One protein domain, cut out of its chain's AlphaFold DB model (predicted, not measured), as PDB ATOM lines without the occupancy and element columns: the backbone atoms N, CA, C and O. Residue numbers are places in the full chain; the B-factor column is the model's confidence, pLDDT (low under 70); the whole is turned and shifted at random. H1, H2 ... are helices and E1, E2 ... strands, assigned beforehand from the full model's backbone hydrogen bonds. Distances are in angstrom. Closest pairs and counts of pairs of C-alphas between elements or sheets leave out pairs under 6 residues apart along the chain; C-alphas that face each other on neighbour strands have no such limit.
ATOM      1  N   SER A 159      15.957 -35.936 -12.544       95.75
ATOM      2  CA  SER A 159      15.494 -35.527 -11.213       95.75
ATOM      3  C   SER A 159      14.215 -34.685 -11.233       95.75
ATOM      4  O   SER A 159      13.581 -34.529 -10.188       95.75
ATOM      5  N   GLY A 160      13.854 -34.103 -12.382       96.25
ATOM      6  CA  GLY A 160      12.753 -33.143 -12.507       96.25
ATOM      7  C   GLY A 160      13.022 -31.824 -11.779       96.25
ATOM      8  O   GLY A 160      12.096 -31.079 -11.459       96.25
ATOM      9  N   LYS A 161      14.285 -31.535 -11.451       97.12
ATOM     10  CA  LYS A 161      14.682 -30.346 -10.692       97.12
ATOM     11  C   LYS A 161      15.153 -29.237 -11.617       97.12
ATOM     12  O   LYS A 161      15.739 -29.489 -12.666       97.12
ATOM     13  N   LYS A 162      14.894 -27.993 -11.219       96.44
ATOM     14  CA  LYS A 162      15.237 -26.808 -12.007       96.44
ATOM     15  C   LYS A 162      16.758 -26.680 -12.149       96.44
ATOM     16  O   LYS A 162      17.476 -26.809 -11.161       96.44
ATOM     17  N   ILE A 163      17.223 -26.412 -13.367       97.12
ATOM     18  CA  ILE A 163      18.630 -26.127 -13.690       97.12
ATOM     19  C   ILE A 163      18.835 -24.619 -13.757       97.12
ATOM     20  O   ILE A 163      19.711 -24.065 -13.098       97.12
ATOM     21  N   ASN A 164      18.019 -23.947 -14.564       97.44
ATOM     22  CA  ASN A 164      18.066 -22.504 -14.709       97.44
ATOM     23  C   ASN A 164      16.698 -21.943 -15.107       97.44
ATOM     24  O   ASN A 164      15.775 -22.674 -15.480       97.44
ATOM     25  N   SER A 165      16.572 -20.627 -14.997       98.00
ATOM     26  CA  SER A 165      15.408 -19.892 -15.481       98.00
ATOM     27  C   SER A 165      15.815 -18.522 -15.999       98.00
ATOM     28  O   SER A 165      16.644 -17.852 -15.395       98.00
ATOM     29  N   ILE A 166      15.225 -18.132 -17.121       98.31
ATOM     30  CA  ILE A 166      15.471 -16.892 -17.846       98.31
ATOM     31  C   ILE A 166      14.175 -16.092 -17.807       98.31
ATOM     32  O   ILE A 166      13.115 -16.615 -18.164       98.31
ATOM     33  N   TYR A 167      14.251 -14.838 -17.378       98.38
ATOM     34  CA  TYR A 167      13.100 -13.948 -17.263       98.38
ATOM     35  C   TYR A 167      13.295 -12.715 -18.132       98.38
ATOM     36  O   TYR A 167      14.379 -12.132 -18.160       98.38
ATOM     37  N   TYR A 168      12.230 -12.303 -18.816       97.50
ATOM     38  CA  TYR A 168      12.256 -11.176 -19.743       97.50
ATOM     39  C   TYR A 168      11.354 -10.041 -19.264       97.50
ATOM     40  O   TYR A 168      10.260 -10.257 -18.730       97.50
ATOM     41  N   ASN A 169      11.786  -8.812 -19.516       96.00
ATOM     42  CA  ASN A 169      10.991  -7.611 -19.298       96.00
ATOM     43  C   ASN A 169       9.814  -7.530 -20.282       96.00
ATOM     44  O   ASN A 169       9.710  -8.304 -21.240       96.00
ATOM     45  N   SER A 170       8.893  -6.593 -20.046       93.38
ATOM     46  CA  SER A 170       7.745  -6.341 -20.932       93.38
ATOM     47  C   SER A 170       8.162  -5.896 -22.337       93.38
ATOM     48  O   SER A 170       7.480  -6.215 -23.301       93.38
ATOM     49  N   ASN A 171       9.310  -5.228 -22.465       93.56
ATOM     50  CA  ASN A 171       9.912  -4.823 -23.739       93.56
ATOM     51  C   ASN A 171      10.732  -5.940 -24.421       93.56
ATOM     52  O   ASN A 171      11.477  -5.657 -25.355       93.56
ATOM     53  N   ASN A 172      10.625  -7.188 -23.949       92.38
ATOM     54  CA  ASN A 172      11.364  -8.367 -24.418       92.38
ATOM     55  C   ASN A 172      12.877  -8.368 -24.167       92.38
ATOM     56  O   ASN A 172      13.546  -9.310 -24.595       92.38
ATOM     57  N   SER A 173      13.428  -7.380 -23.457       94.62
ATOM     58  CA  SER A 173      14.826  -7.450 -23.031       94.62
ATOM     59  C   SER A 173      15.003  -8.536 -21.968       94.62
ATOM     60  O   SER A 173      14.078  -8.832 -21.201       94.62
ATOM     61  N   LEU A 174      16.201  -9.116 -21.886       96.38
ATOM     62  CA  LEU A 174      16.558  -9.979 -20.764       96.38
ATOM     63  C   LEU A 174      16.495  -9.168 -19.460       96.38
ATOM     64  O   LEU A 174      16.972  -8.034 -19.419       96.38
ATOM     65  N   ASN A 175      15.880  -9.736 -18.423       96.88
ATOM     66  CA  ASN A 175      15.839  -9.152 -17.085       96.88
ATOM     67  C   ASN A 175      16.888  -9.825 -16.197       96.88
ATOM     68  O   ASN A 175      17.873  -9.207 -15.806       96.88
ATOM     69  N   TYR A 176      16.725 -11.122 -15.937       96.94
ATOM     70  CA  TYR A 176      17.701 -11.881 -15.166       96.94
ATOM     71  C   TYR A 176      17.698 -13.367 -15.514       96.94
ATOM     72  O   TYR A 176      16.732 -13.909 -16.064       96.94
ATOM     73  N   ILE A 177      18.801 -14.016 -15.157       97.75
ATOM     74  CA  ILE A 177      19.002 -15.459 -15.233       97.75
ATOM     75  C   ILE A 177      19.226 -15.972 -13.816       97.75
ATOM     76  O   ILE A 177      20.085 -15.461 -13.107       97.75
ATOM     77  N   ASN A 178      18.489 -17.004 -13.427       97.00
ATOM     78  CA  ASN A 178      18.736 -17.772 -12.213       97.00
ATOM     79  C   ASN A 178      19.379 -19.106 -12.578       97.00
ATOM     80  O   ASN A 178      18.859 -19.822 -13.434       97.00
ATOM     81  N   GLU A 179      20.435 -19.478 -11.868       96.25
ATOM     82  CA  GLU A 179      21.103 -20.773 -11.969       96.25
ATOM     83  C   GLU A 179      21.037 -21.506 -10.634       96.25
ATOM     84  O   GLU A 179      21.255 -20.924  -9.567       96.25
ATOM     85  N   HIS A 180      20.730 -22.797 -10.704       94.94
ATOM     86  CA  HIS A 180      20.579 -23.667  -9.550       94.94
ATOM     87  C   HIS A 180      21.778 -24.601  -9.420       94.94
ATOM     88  O   HIS A 180      22.328 -25.087 -10.410       94.94
ATOM     89  N   ASP A 181      22.176 -24.869  -8.182       94.00
ATOM     90  CA  ASP A 181      23.242 -25.818  -7.895       94.00
ATOM     91  C   ASP A 181      22.808 -27.240  -8.296       94.00
ATOM     92  O   ASP A 181      21.722 -27.684  -7.923       94.00
ATOM     93  N   PRO A 182      23.630 -27.993  -9.043       91.00
ATOM     94  CA  PRO A 182      23.220 -29.283  -9.595       91.00
ATOM     95  C   PRO A 182      23.068 -30.399  -8.554       91.00
ATOM     96  O   PRO A 182      22.538 -31.450  -8.896       91.00
ATOM     97  N   GLN A 183      23.568 -30.219  -7.325       90.56
ATOM     98  CA  GLN A 183      23.508 -31.240  -6.272       90.56
ATOM     99  C   GLN A 183      22.342 -30.993  -5.311       90.56
ATOM    100  O   GLN A 183      21.632 -31.917  -4.930       90.56
ATOM    101  N   THR A 184      22.157 -29.741  -4.899       91.56
ATOM    102  CA  THR A 184      21.129 -29.329  -3.931       91.56
ATOM    103  C   THR A 184      19.856 -28.822  -4.601       91.56
ATOM    104  O   THR A 184      18.797 -28.832  -3.982       91.56
ATOM    105  N   HIS A 185      19.952 -28.373  -5.858       91.19
ATOM    106  CA  HIS A 185      18.901 -27.695  -6.625       91.19
ATOM    107  C   HIS A 185      18.427 -26.360  -6.035       91.19
ATOM    108  O   HIS A 185      17.439 -25.778  -6.497       91.19
ATOM    109  N   ASN A 186      19.158 -25.838  -5.052       91.94
ATOM    110  CA  ASN A 186      18.945 -24.506  -4.510       91.94
ATOM    111  C   ASN A 186      19.476 -23.446  -5.481       91.94
ATOM    112  O   ASN A 186      20.367 -23.721  -6.287       91.94
ATOM    113  N   LEU A 187      18.918 -22.235  -5.415       92.31
ATOM    114  CA  LEU A 187      19.429 -21.096  -6.178       92.31
ATOM    115  C   LEU A 187      20.896 -20.860  -5.793       92.31
ATOM    116  O   LEU A 187      21.217 -20.804  -4.609       92.31
ATOM    117  N   ALA A 188      21.770 -20.755  -6.790       92.38
ATOM    118  CA  ALA A 188      23.212 -20.602  -6.608       92.38
ATOM    119  C   ALA A 188      23.729 -19.276  -7.174       92.38
ATOM    120  O   ALA A 188      24.698 -18.715  -6.660       92.38
ATOM    121  N   LYS A 189      23.087 -18.756  -8.226       92.12
ATOM    122  CA  LYS A 189      23.471 -17.490  -8.852       92.12
ATOM    123  C   LYS A 189      22.264 -16.812  -9.493       92.12
ATOM    124  O   LYS A 189      21.445 -17.491 -10.114       92.12
ATOM    125  N   THR A 190      22.216 -15.488  -9.405       94.56
ATOM    126  CA  THR A 190      21.332 -14.645 -10.213       94.56
ATOM    127  C   THR A 190      22.156 -13.601 -10.953       94.56
ATOM    128  O   THR A 190      22.872 -12.817 -10.335       94.56
ATOM    129  N   THR A 191      22.042 -13.575 -12.277       93.75
ATOM    130  CA  THR A 191      22.672 -12.573 -13.141       93.75
ATOM    131  C   THR A 191      21.599 -11.605 -13.624       93.75
ATOM    132  O   THR A 191      20.699 -12.006 -14.359       93.75
ATOM    133  N   TRP A 192      21.688 -10.344 -13.215       94.38
ATOM    134  CA  TRP A 192      20.761  -9.269 -13.563       94.38
ATOM    135  C   TRP A 192      21.304  -8.432 -14.716       94.38
ATOM    136  O   TRP A 192      22.496  -8.113 -14.748       94.38
ATOM    137  N   TYR A 193      20.422  -8.007 -15.611       91.94
ATOM    138  CA  TYR A 193      20.751  -7.207 -16.783       91.94
ATOM    139  C   TYR A 193      19.899  -5.943 -16.830       91.94
ATOM    140  O   TYR A 193      18.723  -5.933 -16.466       91.94
ATOM    141  N   ASN A 194      20.505  -4.869 -17.316       90.38
ATOM    142  CA  ASN A 194      19.789  -3.670 -17.706       90.38
ATOM    143  C   ASN A 194      18.971  -3.934 -18.986       90.38
ATOM    144  O   ASN A 194      19.298  -4.840 -19.759       90.38
ATOM    145  N   PRO A 195      17.933  -3.125 -19.272       90.12
ATOM    146  CA  PRO A 195      17.130  -3.287 -20.484       90.12
ATOM    147  C   PRO A 195      17.898  -3.175 -21.811       90.12
ATOM    148  O   PRO A 195      17.413  -3.649 -22.835       90.12
ATOM    149  N   ASP A 196      19.078  -2.558 -21.800       87.00
ATOM    150  CA  ASP A 196      20.000  -2.444 -22.937       87.00
ATOM    151  C   ASP A 196      20.889  -3.693 -23.137       87.00
ATOM    152  O   ASP A 196      21.675  -3.753 -24.083       87.00
ATOM    153  N   GLY A 197      20.748  -4.704 -22.274       85.75
ATOM    154  CA  GLY A 197      21.500  -5.956 -22.315       85.75
ATOM    155  C   GLY A 197      22.832  -5.919 -21.565       85.75
ATOM    156  O   GLY A 197      23.520  -6.941 -21.511       85.75
ATOM    157  N   PHE A 198      23.213  -4.789 -20.956       87.31
ATOM    158  CA  PHE A 198      24.424  -4.733 -20.140       87.31
ATOM    159  C   PHE A 198      24.220  -5.398 -18.778       87.31
ATOM    160  O   PHE A 198      23.159  -5.305 -18.163       87.31
ATOM    161  N   LEU A 199      25.272  -6.058 -18.290       89.00
ATOM    162  CA  LEU A 199      25.295  -6.655 -16.958       89.00
ATOM    163  C   LEU A 199      25.066  -5.574 -15.891       89.00
ATOM    164  O   LEU A 199      25.822  -4.606 -15.821       89.00
ATOM    165  N   TYR A 200      24.059  -5.779 -15.045       88.69
ATOM    166  CA  TYR A 200      23.754  -4.915 -13.908       88.69
ATOM    167  C   TYR A 200      24.392  -5.441 -12.616       88.69
ATOM    168  O   TYR A 200      25.082  -4.704 -11.917       88.69
ATOM    169  N   CYS A 201      24.173  -6.720 -12.292       89.31
ATOM    170  CA  CYS A 201      24.584  -7.303 -11.012       89.31
ATOM    171  C   CYS A 201      24.702  -8.831 -11.100       89.31
ATOM    172  O   CYS A 201      23.974  -9.462 -11.863       89.31
ATOM    173  N   ILE A 202      25.576  -9.438 -10.290       90.06
ATOM    174  CA  ILE A 202      25.633 -10.894 -10.093       90.06
ATOM    175  C   ILE A 202      25.511 -11.201  -8.606       90.06
ATOM    176  O   ILE A 202      26.425 -10.942  -7.834       90.06
ATOM    177  N   GLU A 203      24.412 -11.812  -8.201       89.12
ATOM    178  CA  GLU A 203      24.230 -12.295  -6.836       89.12
ATOM    179  C   GLU A 203      24.622 -13.771  -6.772       89.12
ATOM    180  O   GLU A 203      24.229 -14.559  -7.633       89.12
ATOM    181  N   LYS A 204      25.435 -14.145  -5.780       89.00
ATOM    182  CA  LYS A 204      25.831 -15.533  -5.541       89.00
ATOM    183  C   LYS A 204      25.258 -15.994  -4.212       89.00
ATOM    184  O   LYS A 204      25.233 -15.264  -3.225       89.00
ATOM    185  N   PHE A 205      24.807 -17.232  -4.196       86.38
ATOM    186  CA  PHE A 205      24.155 -17.830  -3.046       86.38
ATOM    187  C   PHE A 205      24.936 -19.072  -2.657       86.38
ATOM    188  O   PHE A 205      25.374 -19.833  -3.522       86.38
ATOM    189  N   ASN A 206      25.117 -19.293  -1.356       85.44
ATOM    190  CA  ASN A 206      25.649 -20.562  -0.898       85.44
ATOM    191  C   ASN A 206      24.535 -21.617  -1.015       85.44
ATOM    192  O   ASN A 206      23.547 -21.549  -0.289       85.44
ATOM    193  N   PRO A 207      24.670 -22.634  -1.880       81.38
ATOM    194  CA  PRO A 207      23.594 -23.600  -2.085       81.38
ATOM    195  C   PRO A 207      23.360 -24.511  -0.869       81.38
ATOM    196  O   PRO A 207      22.322 -25.167  -0.781       81.38
ATOM    197  N   LYS A 208      24.314 -24.570   0.072       81.94
ATOM    198  CA  LYS A 208      24.252 -25.410   1.279       81.94
ATOM    199  C   LYS A 208      23.773 -24.662   2.519       81.94
ATOM    200  O   LYS A 208      23.347 -25.305   3.474       81.94
ATOM    201  N   THR A 209      23.856 -23.334   2.529       77.00
ATOM    202  CA  THR A 209      23.433 -22.509   3.666       77.00
ATOM    203  C   THR A 209      22.612 -21.331   3.158       77.00
ATOM    204  O   THR A 209      23.097 -20.622   2.287       77.00
ATOM    205  N   PRO A 210      21.438 -21.033   3.729       56.16
ATOM    206  CA  PRO A 210      20.554 -19.973   3.234       56.16
ATOM    207  C   PRO A 210      21.069 -18.539   3.471       56.16
ATOM    208  O   PRO A 210      20.315 -17.590   3.295       56.16
ATOM    209  N   TRP A 211      22.329 -18.360   3.877       56.22
ATOM    210  CA  TRP A 211      22.937 -17.042   4.045       56.22
ATOM    211  C   TRP A 211      23.616 -16.603   2.745       56.22
ATOM    212  O   TRP A 211      24.357 -17.362   2.115       56.22
ATOM    213  N   GLU A 212      23.308 -15.376   2.338       61.84
ATOM    214  CA  GLU A 212      23.663 -14.794   1.047       61.84
ATOM    215  C   GLU A 212      25.077 -14.205   1.061       61.84
ATOM    216  O   GLU A 212      25.473 -13.540   2.017       61.84
ATOM    217  N   GLU A 213      25.807 -14.362  -0.043       61.09
ATOM    218  CA  GLU A 213      26.985 -13.546  -0.329       61.09
ATOM    219  C   GLU A 213      26.652 -12.658  -1.536       61.09
ATOM    220  O   GLU A 213      26.875 -12.996  -2.701       61.09
ATOM    221  N   ARG A 214      26.024 -11.508  -1.266       59.78
ATOM    222  CA  ARG A 214      25.632 -10.565  -2.320       59.78
ATOM    223  C   ARG A 214      26.858  -9.815  -2.830       59.78
ATOM    224  O   ARG A 214      27.283  -8.823  -2.247       59.78
ATOM    225  N   ILE A 215      27.398 -10.256  -3.961       58.72
ATOM    226  CA  ILE A 215      28.423  -9.505  -4.692       58.72
ATOM    227  C   ILE A 215      27.729  -8.559  -5.679       58.72
ATOM    228  O   ILE A 215      27.768  -8.756  -6.892       58.72
ATOM    229  N   CYS A 216      27.098  -7.494  -5.177       59.41
ATOM    230  CA  CYS A 216      26.569  -6.441  -6.043       59.41
ATOM    231  C   CYS A 216      27.718  -5.667  -6.684       59.41
ATOM    232  O   CYS A 216      28.195  -4.658  -6.169       59.41
ATOM    233  N   THR A 217      28.204  -6.164  -7.812       56.97
ATOM    234  CA  THR A 217      29.314  -5.546  -8.516       56.97
ATOM    235  C   THR A 217      28.825  -4.421  -9.415       56.97
ATOM    236  O   THR A 217      28.748  -4.548 -10.631       56.97
ATOM    237  N   LEU A 218      28.577  -3.261  -8.800       56.00
ATOM    238  CA  LEU A 218      28.741  -1.958  -9.452       56.00
ATOM    239  C   LEU A 218      30.246  -1.763  -9.747       56.00
ATOM    240  O   LEU A 218      30.950  -1.016  -9.073       56.00
ATOM    241  N   TYR A 219      30.778  -2.511 -10.721       57.44
ATOM    242  CA  TYR A 219      32.186  -2.477 -11.138       57.44
ATOM    243  C   TYR A 219      32.511  -1.186 -11.909       57.44
ATOM    244  O   TYR A 219      32.787  -1.232 -13.104       57.44
ATOM    245  N   PHE A 220      32.535  -0.030 -11.243       52.62
ATOM    246  CA  PHE A 220      33.096   1.193 -11.841       52.62
ATOM    247  C   PHE A 220      34.069   1.975 -10.948       52.62
ATOM    248  O   PHE A 220      34.683   2.922 -11.425       52.62
ATOM    249  N   SER A 221      34.335   1.535  -9.715       53.00
ATOM    250  CA  SER A 221      35.410   2.092  -8.879       53.00
ATOM    251  C   SER A 221      36.488   1.039  -8.600       53.00
ATOM    252  O   SER A 221      36.591   0.525  -7.491       53.00
ATOM    253  N   GLN A 222      37.257   0.644  -9.618       60.22
ATOM    254  CA  GLN A 222      38.347  -0.325  -9.439       60.22
ATOM    255  C   GLN A 222      39.682   0.391  -9.248       60.22
ATOM    256  O   GLN A 222      40.034   1.258 -10.047       60.22
ATOM    257  N   THR A 223      40.422   0.017  -8.203       69.88
ATOM    258  CA  THR A 223      41.662   0.692  -7.792       69.88
ATOM    259  C   THR A 223      42.934  -0.024  -8.251       69.88
ATOM    260  O   THR A 223      43.983   0.617  -8.309       69.88
ATOM    261  N   THR A 224      42.873  -1.312  -8.633       85.62
ATOM    262  CA  THR A 224      44.057  -2.085  -9.065       85.62
ATOM    263  C   THR A 224      43.908  -2.773 -10.441       85.62
ATOM    264  O   THR A 224      42.800  -3.125 -10.860       85.62
ATOM    265  N   PRO A 225      45.015  -3.031 -11.178       86.19
ATOM    266  CA  PRO A 225      44.977  -3.751 -12.460       86.19
ATOM    267  C   PRO A 225      44.450  -5.194 -12.382       86.19
ATOM    268  O   PRO A 225      43.811  -5.664 -13.326       86.19
ATOM    269  N   ALA A 226      44.705  -5.902 -11.276       83.94
ATOM    270  CA  ALA A 226      44.275  -7.289 -11.095       83.94
ATOM    271  C   ALA A 226      42.748  -7.400 -10.957       83.94
ATOM    272  O   ALA A 226      42.129  -8.251 -11.601       83.94
ATOM    273  N   GLU A 227      42.135  -6.493 -10.190       82.19
ATOM    274  CA  GLU A 227      40.676  -6.375 -10.088       82.19
ATOM    275  C   GLU A 227      40.070  -6.115 -11.470       82.19
ATOM    276  O   GLU A 227      39.142  -6.818 -11.880       82.19
ATOM    277  N   LYS A 228      40.670  -5.195 -12.244       80.69
ATOM    278  CA  LYS A 228      40.197  -4.852 -13.593       80.69
ATOM    279  C   LYS A 228      40.196  -6.065 -14.517       80.69
ATOM    280  O   LYS A 228      39.222  -6.289 -15.237       80.69
ATOM    281  N   GLN A 229      41.257  -6.872 -14.481       85.00
ATOM    282  CA  GLN A 229      41.337  -8.099 -15.271       85.00
ATOM    283  C   GLN A 229      40.287  -9.134 -14.833       85.00
ATOM    284  O   GLN A 229      39.700  -9.813 -15.678       85.00
ATOM    285  N   HIS A 230      40.033  -9.272 -13.530       83.19
ATOM    286  CA  HIS A 230      39.006 -10.178 -13.017       83.19
ATOM    287  C   HIS A 230      37.597  -9.748 -13.455       83.19
ATOM    288  O   HIS A 230      36.844 -10.565 -13.988       83.19
ATOM    289  N   ALA A 231      37.276  -8.459 -13.334       79.50
ATOM    290  CA  ALA A 231      36.001  -7.901 -13.773       79.50
ATOM    291  C   ALA A 231      35.766  -8.089 -15.280       79.50
ATOM    292  O   ALA A 231      34.675  -8.478 -15.688       79.50
ATOM    293  N   GLN A 232      36.799  -7.901 -16.111       83.19
ATOM    294  CA  GLN A 232      36.711  -8.153 -17.554       83.19
ATOM    295  C   GLN A 232      36.362  -9.612 -17.872       83.19
ATOM    296  O   GLN A 232      35.553  -9.870 -18.762       83.19
ATOM    297  N   LYS A 233      36.929 -10.578 -17.135       87.38
ATOM    298  CA  LYS A 233      36.589 -12.001 -17.304       87.38
ATOM    299  C   LYS A 233      35.129 -12.278 -16.944       87.38
ATOM    300  O   LYS A 233      34.458 -13.007 -17.671       87.38
ATOM    301  N   ILE A 234      34.632 -11.675 -15.862       84.38
ATOM    302  CA  ILE A 234      33.227 -11.790 -15.450       84.38
ATOM    303  C   ILE A 234      32.302 -11.207 -16.523       84.38
ATOM    304  O   ILE A 234      31.373 -11.885 -16.954       84.38
ATOM    305  N   GLN A 235      32.582  -9.992 -16.998       83.31
ATOM    306  CA  GLN A 235      31.798  -9.343 -18.051       83.31
ATOM    307  C   GLN A 235      31.785 -10.164 -19.340       83.31
ATOM    308  O   GLN A 235      30.730 -10.347 -19.941       83.31
ATOM    309  N   HIS A 236      32.938 -10.707 -19.740       86.62
ATOM    310  CA  HIS A 236      33.018 -11.571 -20.909       86.62
ATOM    311  C   HIS A 236      32.153 -12.828 -20.741       86.62
ATOM    312  O   HIS A 236      31.390 -13.160 -21.643       86.62
ATOM    313  N   SER A 237      32.215 -13.496 -19.584       88.25
ATOM    314  CA  SER A 237      31.376 -14.669 -19.297       88.25
ATOM    315  C   SER A 237      29.883 -14.329 -19.336       88.25
ATOM    316  O   SER A 237      29.118 -15.016 -20.010       88.25
ATOM    317  N   ALA A 238      29.472 -13.243 -18.677       86.31
ATOM    318  CA  ALA A 238      28.079 -12.794 -18.651       86.31
ATOM    319  C   ALA A 238      27.563 -12.398 -20.045       86.31
ATOM    320  O   ALA A 238      26.387 -12.595 -20.349       86.31
ATOM    321  N   PHE A 239      28.441 -11.874 -20.904       86.06
ATOM    322  CA  PHE A 239      28.116 -11.585 -22.297       86.06
ATOM    323  C   PHE A 239      27.881 -12.866 -23.111       86.06
ATOM    324  O   PHE A 239      26.942 -12.915 -23.899       86.06
ATOM    325  N   GLN A 240      28.671 -13.926 -22.908       90.75
ATOM    326  CA  GLN A 240      28.427 -15.214 -23.577       90.75
ATOM    327  C   GLN A 240      27.113 -15.867 -23.117       90.75
ATOM    328  O   GLN A 240      26.362 -16.402 -23.938       90.75
ATOM    329  N   GLU A 241      26.805 -15.788 -21.817       89.44
ATOM    330  CA  GLU A 241      25.509 -16.214 -21.268       89.44
ATOM    331  C   GLU A 241      24.365 -15.436 -21.940       89.44
ATOM    332  O   GLU A 241      23.435 -16.043 -22.472       89.44
ATOM    333  N   TYR A 242      24.491 -14.108 -22.032       89.31
ATOM    334  CA  TYR A 242      23.525 -13.247 -22.716       89.31
ATOM    335  C   TYR A 242      23.285 -13.677 -24.171       89.31
ATOM    336  O   TYR A 242      22.136 -13.893 -24.563       89.31
ATOM    337  N   GLN A 243      24.341 -13.895 -24.963       90.12
ATOM    338  CA  GLN A 243      24.206 -14.353 -26.355       90.12
ATOM    339  C   GLN A 243      23.481 -15.702 -26.462       90.12
ATOM    340  O   GLN A 243      22.630 -15.886 -27.334       90.12
ATOM    341  N   THR A 244      23.755 -16.626 -25.540       91.06
ATOM    342  CA  THR A 244      23.060 -17.922 -25.489       91.06
ATOM    343  C   THR A 244      21.566 -17.736 -25.208       91.06
ATOM    344  O   THR A 244      20.727 -18.340 -25.877       91.06
ATOM    345  N   THR A 245      21.201 -16.844 -24.279       90.94
ATOM    346  CA  THR A 245      19.783 -16.564 -23.989       90.94
ATOM    347  C   THR A 245      19.043 -15.898 -25.147       90.94
ATOM    348  O   THR A 245      17.855 -16.164 -25.331       90.94
ATOM    349  N   LEU A 246      19.724 -15.085 -25.963       90.94
ATOM    350  CA  LEU A 246      19.141 -14.521 -27.182       90.94
ATOM    351  C   LEU A 246      18.820 -15.612 -28.205       90.94
ATOM    352  O   LEU A 246      17.751 -15.589 -28.817       90.94
ATOM    353  N   GLN A 247      19.701 -16.602 -28.362       93.69
ATOM    354  CA  GLN A 247      19.433 -17.747 -29.228       93.69
ATOM    355  C   GLN A 247      18.226 -18.558 -28.729       93.69
ATOM    356  O   GLN A 247      17.352 -18.921 -29.519       93.69
ATOM    357  N   GLU A 248      18.136 -18.814 -27.420       93.69
ATOM    358  CA  GLU A 248      16.973 -19.495 -26.836       93.69
ATOM    359  C   GLU A 248      15.673 -18.707 -27.036       93.69
ATOM    360  O   GLU A 248      14.644 -19.295 -27.376       93.69
ATOM    361  N   GLN A 249      15.727 -17.381 -26.889       94.44
ATOM    362  CA  GLN A 249      14.598 -16.494 -27.146       94.44
ATOM    363  C   GLN A 249      14.124 -16.598 -28.602       94.44
ATOM    364  O   GLN A 249      12.926 -16.719 -28.857       94.44
ATOM    365  N   GLN A 250      15.049 -16.594 -29.566       95.00
ATOM    366  CA  GLN A 250      14.730 -16.718 -30.991       95.00
ATOM    367  C   GLN A 250      14.071 -18.062 -31.320       95.00
ATOM    368  O   GLN A 250      13.058 -18.091 -32.018       95.00
ATOM    369  N   LEU A 251      14.596 -19.167 -30.781       95.31
ATOM    370  CA  LEU A 251      14.005 -20.498 -30.959       95.31
ATOM    371  C   LEU A 251      12.597 -20.581 -30.354       95.31
ATOM    372  O   LEU A 251      11.688 -21.134 -30.972       95.31
ATOM    373  N   ALA A 252      12.394 -19.997 -29.172       94.94
ATOM    374  CA  ALA A 252      11.079 -19.923 -28.544       94.94
ATOM    375  C   ALA A 252      10.089 -19.089 -29.383       94.94
ATOM    376  O   ALA A 252       8.955 -19.513 -29.595       94.94
ATOM    377  N   LEU A 253      10.519 -17.958 -29.951       94.31
ATOM    378  CA  LEU A 253       9.684 -17.157 -30.856       94.31
ATOM    379  C   LEU A 253       9.317 -17.914 -32.140       94.31
ATOM    380  O   LEU A 253       8.166 -17.856 -32.574       94.31
ATOM    381  N   GLN A 254      10.256 -18.654 -32.735       94.88
ATOM    382  CA  GLN A 254       9.978 -19.506 -33.898       94.88
ATOM    383  C   GLN A 254       8.956 -20.597 -33.560       94.88
ATOM    384  O   GLN A 254       7.999 -20.818 -34.306       94.88
ATOM    385  N   LEU A 255       9.110 -21.238 -32.398       93.50
ATOM    386  CA  LEU A 255       8.165 -22.236 -31.912       93.50
ATOM    387  C   LEU A 255       6.769 -21.629 -31.713       93.50
ATOM    388  O   LEU A 255       5.789 -22.192 -32.199       93.50
ATOM    389  N   TYR A 256       6.675 -20.455 -31.083       94.00
ATOM    390  CA  TYR A 256       5.419 -19.718 -30.928       94.00
ATOM    391  C   TYR A 256       4.742 -19.440 -32.277       94.00
ATOM    392  O   TYR A 256       3.545 -19.680 -32.434       94.00
ATOM    393  N   GLN A 257       5.502 -18.980 -33.274       92.75
ATOM    394  CA  GLN A 257       4.985 -18.704 -34.616       92.75
ATOM    395  C   GLN A 257       4.445 -19.964 -35.306       92.75
ATOM    396  O   GLN A 257       3.389 -19.892 -35.931       92.75
ATOM    397  N   SER A 258       5.110 -21.112 -35.147       92.12
ATOM    398  CA  SER A 258       4.675 -22.388 -35.739       92.12
ATOM    399  C   SER A 258       3.374 -22.949 -35.150       92.12
ATOM    400  O   SER A 258       2.704 -23.758 -35.787       92.12
ATOM    401  N   LEU A 259       3.018 -22.523 -33.934       90.44
ATOM    402  CA  LEU A 259       1.865 -23.020 -33.180       90.44
ATOM    403  C   LEU A 259       0.656 -22.092 -33.248       90.44
ATOM    404  O   LEU A 259      -0.396 -22.428 -32.705       90.44
TER     405      LEU A 259
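This is residues 159 to 259 of the 277 residues of the protein "DUF2963 domain-containing protein" of Candidatus Phytoplasma pruni (UniProt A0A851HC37). One long helix, H1, crosses one face of a four-stranded sheet, forming two layers, a sheet with a helix on one face. H1 makes the longest axis and reaches past both edges of the sheet, and residues 250 to 259 stick out free. The 101 printed residues hold E1, E2, E3, E4 and H1 in chain order; the strands form an antiparallel meander, each the neighbour of the one before, in that order across the sheet. The class is mixed, helices and strands. The whole is elongated, spanning 53 by 32 by 20 A, and only just loose, close to compact, with a radius of gyration of the C-alphas of 15.5 A.

E1, residues 162 to 168, starts at C-alpha (15.237, -26.808, -12.007) and measures 17.7 A. E2, residues 174 to 180, measures 18.1 A; E3, residues 187 to 193, 17.5 A; E4, residues 199 to 205, 17.9 A. H1, residues 225 to 258, measures 50.1 A and ends at C-alpha (4.675, -22.388, -35.739).

E1 and E2 form a hairpin, with N 165 and O 178 at 2.9 A. The hairpin E2 and E3 has N 191 and O 177 at 2.8 A, and the hairpin E3 and E4 has N 203 and O 190 at 2.8 A. H1 is on the sheet at a height of 9.2 A, across the strands, at 81 degrees to E1 on the local plane. The closest C-alphas of E4 and H1, Leu 199 and Ala 238, are 7.0 A apart. In H1 every O i to N i+4 pair is within hydrogen-bond range.

The C-alphas of Thr 224 and Leu 259 are the farthest apart, at 52.9 A. The printed part has no cut. The link E4 to H1 is long, 19 residues; residues 210 to 223 have pLDDT under 70.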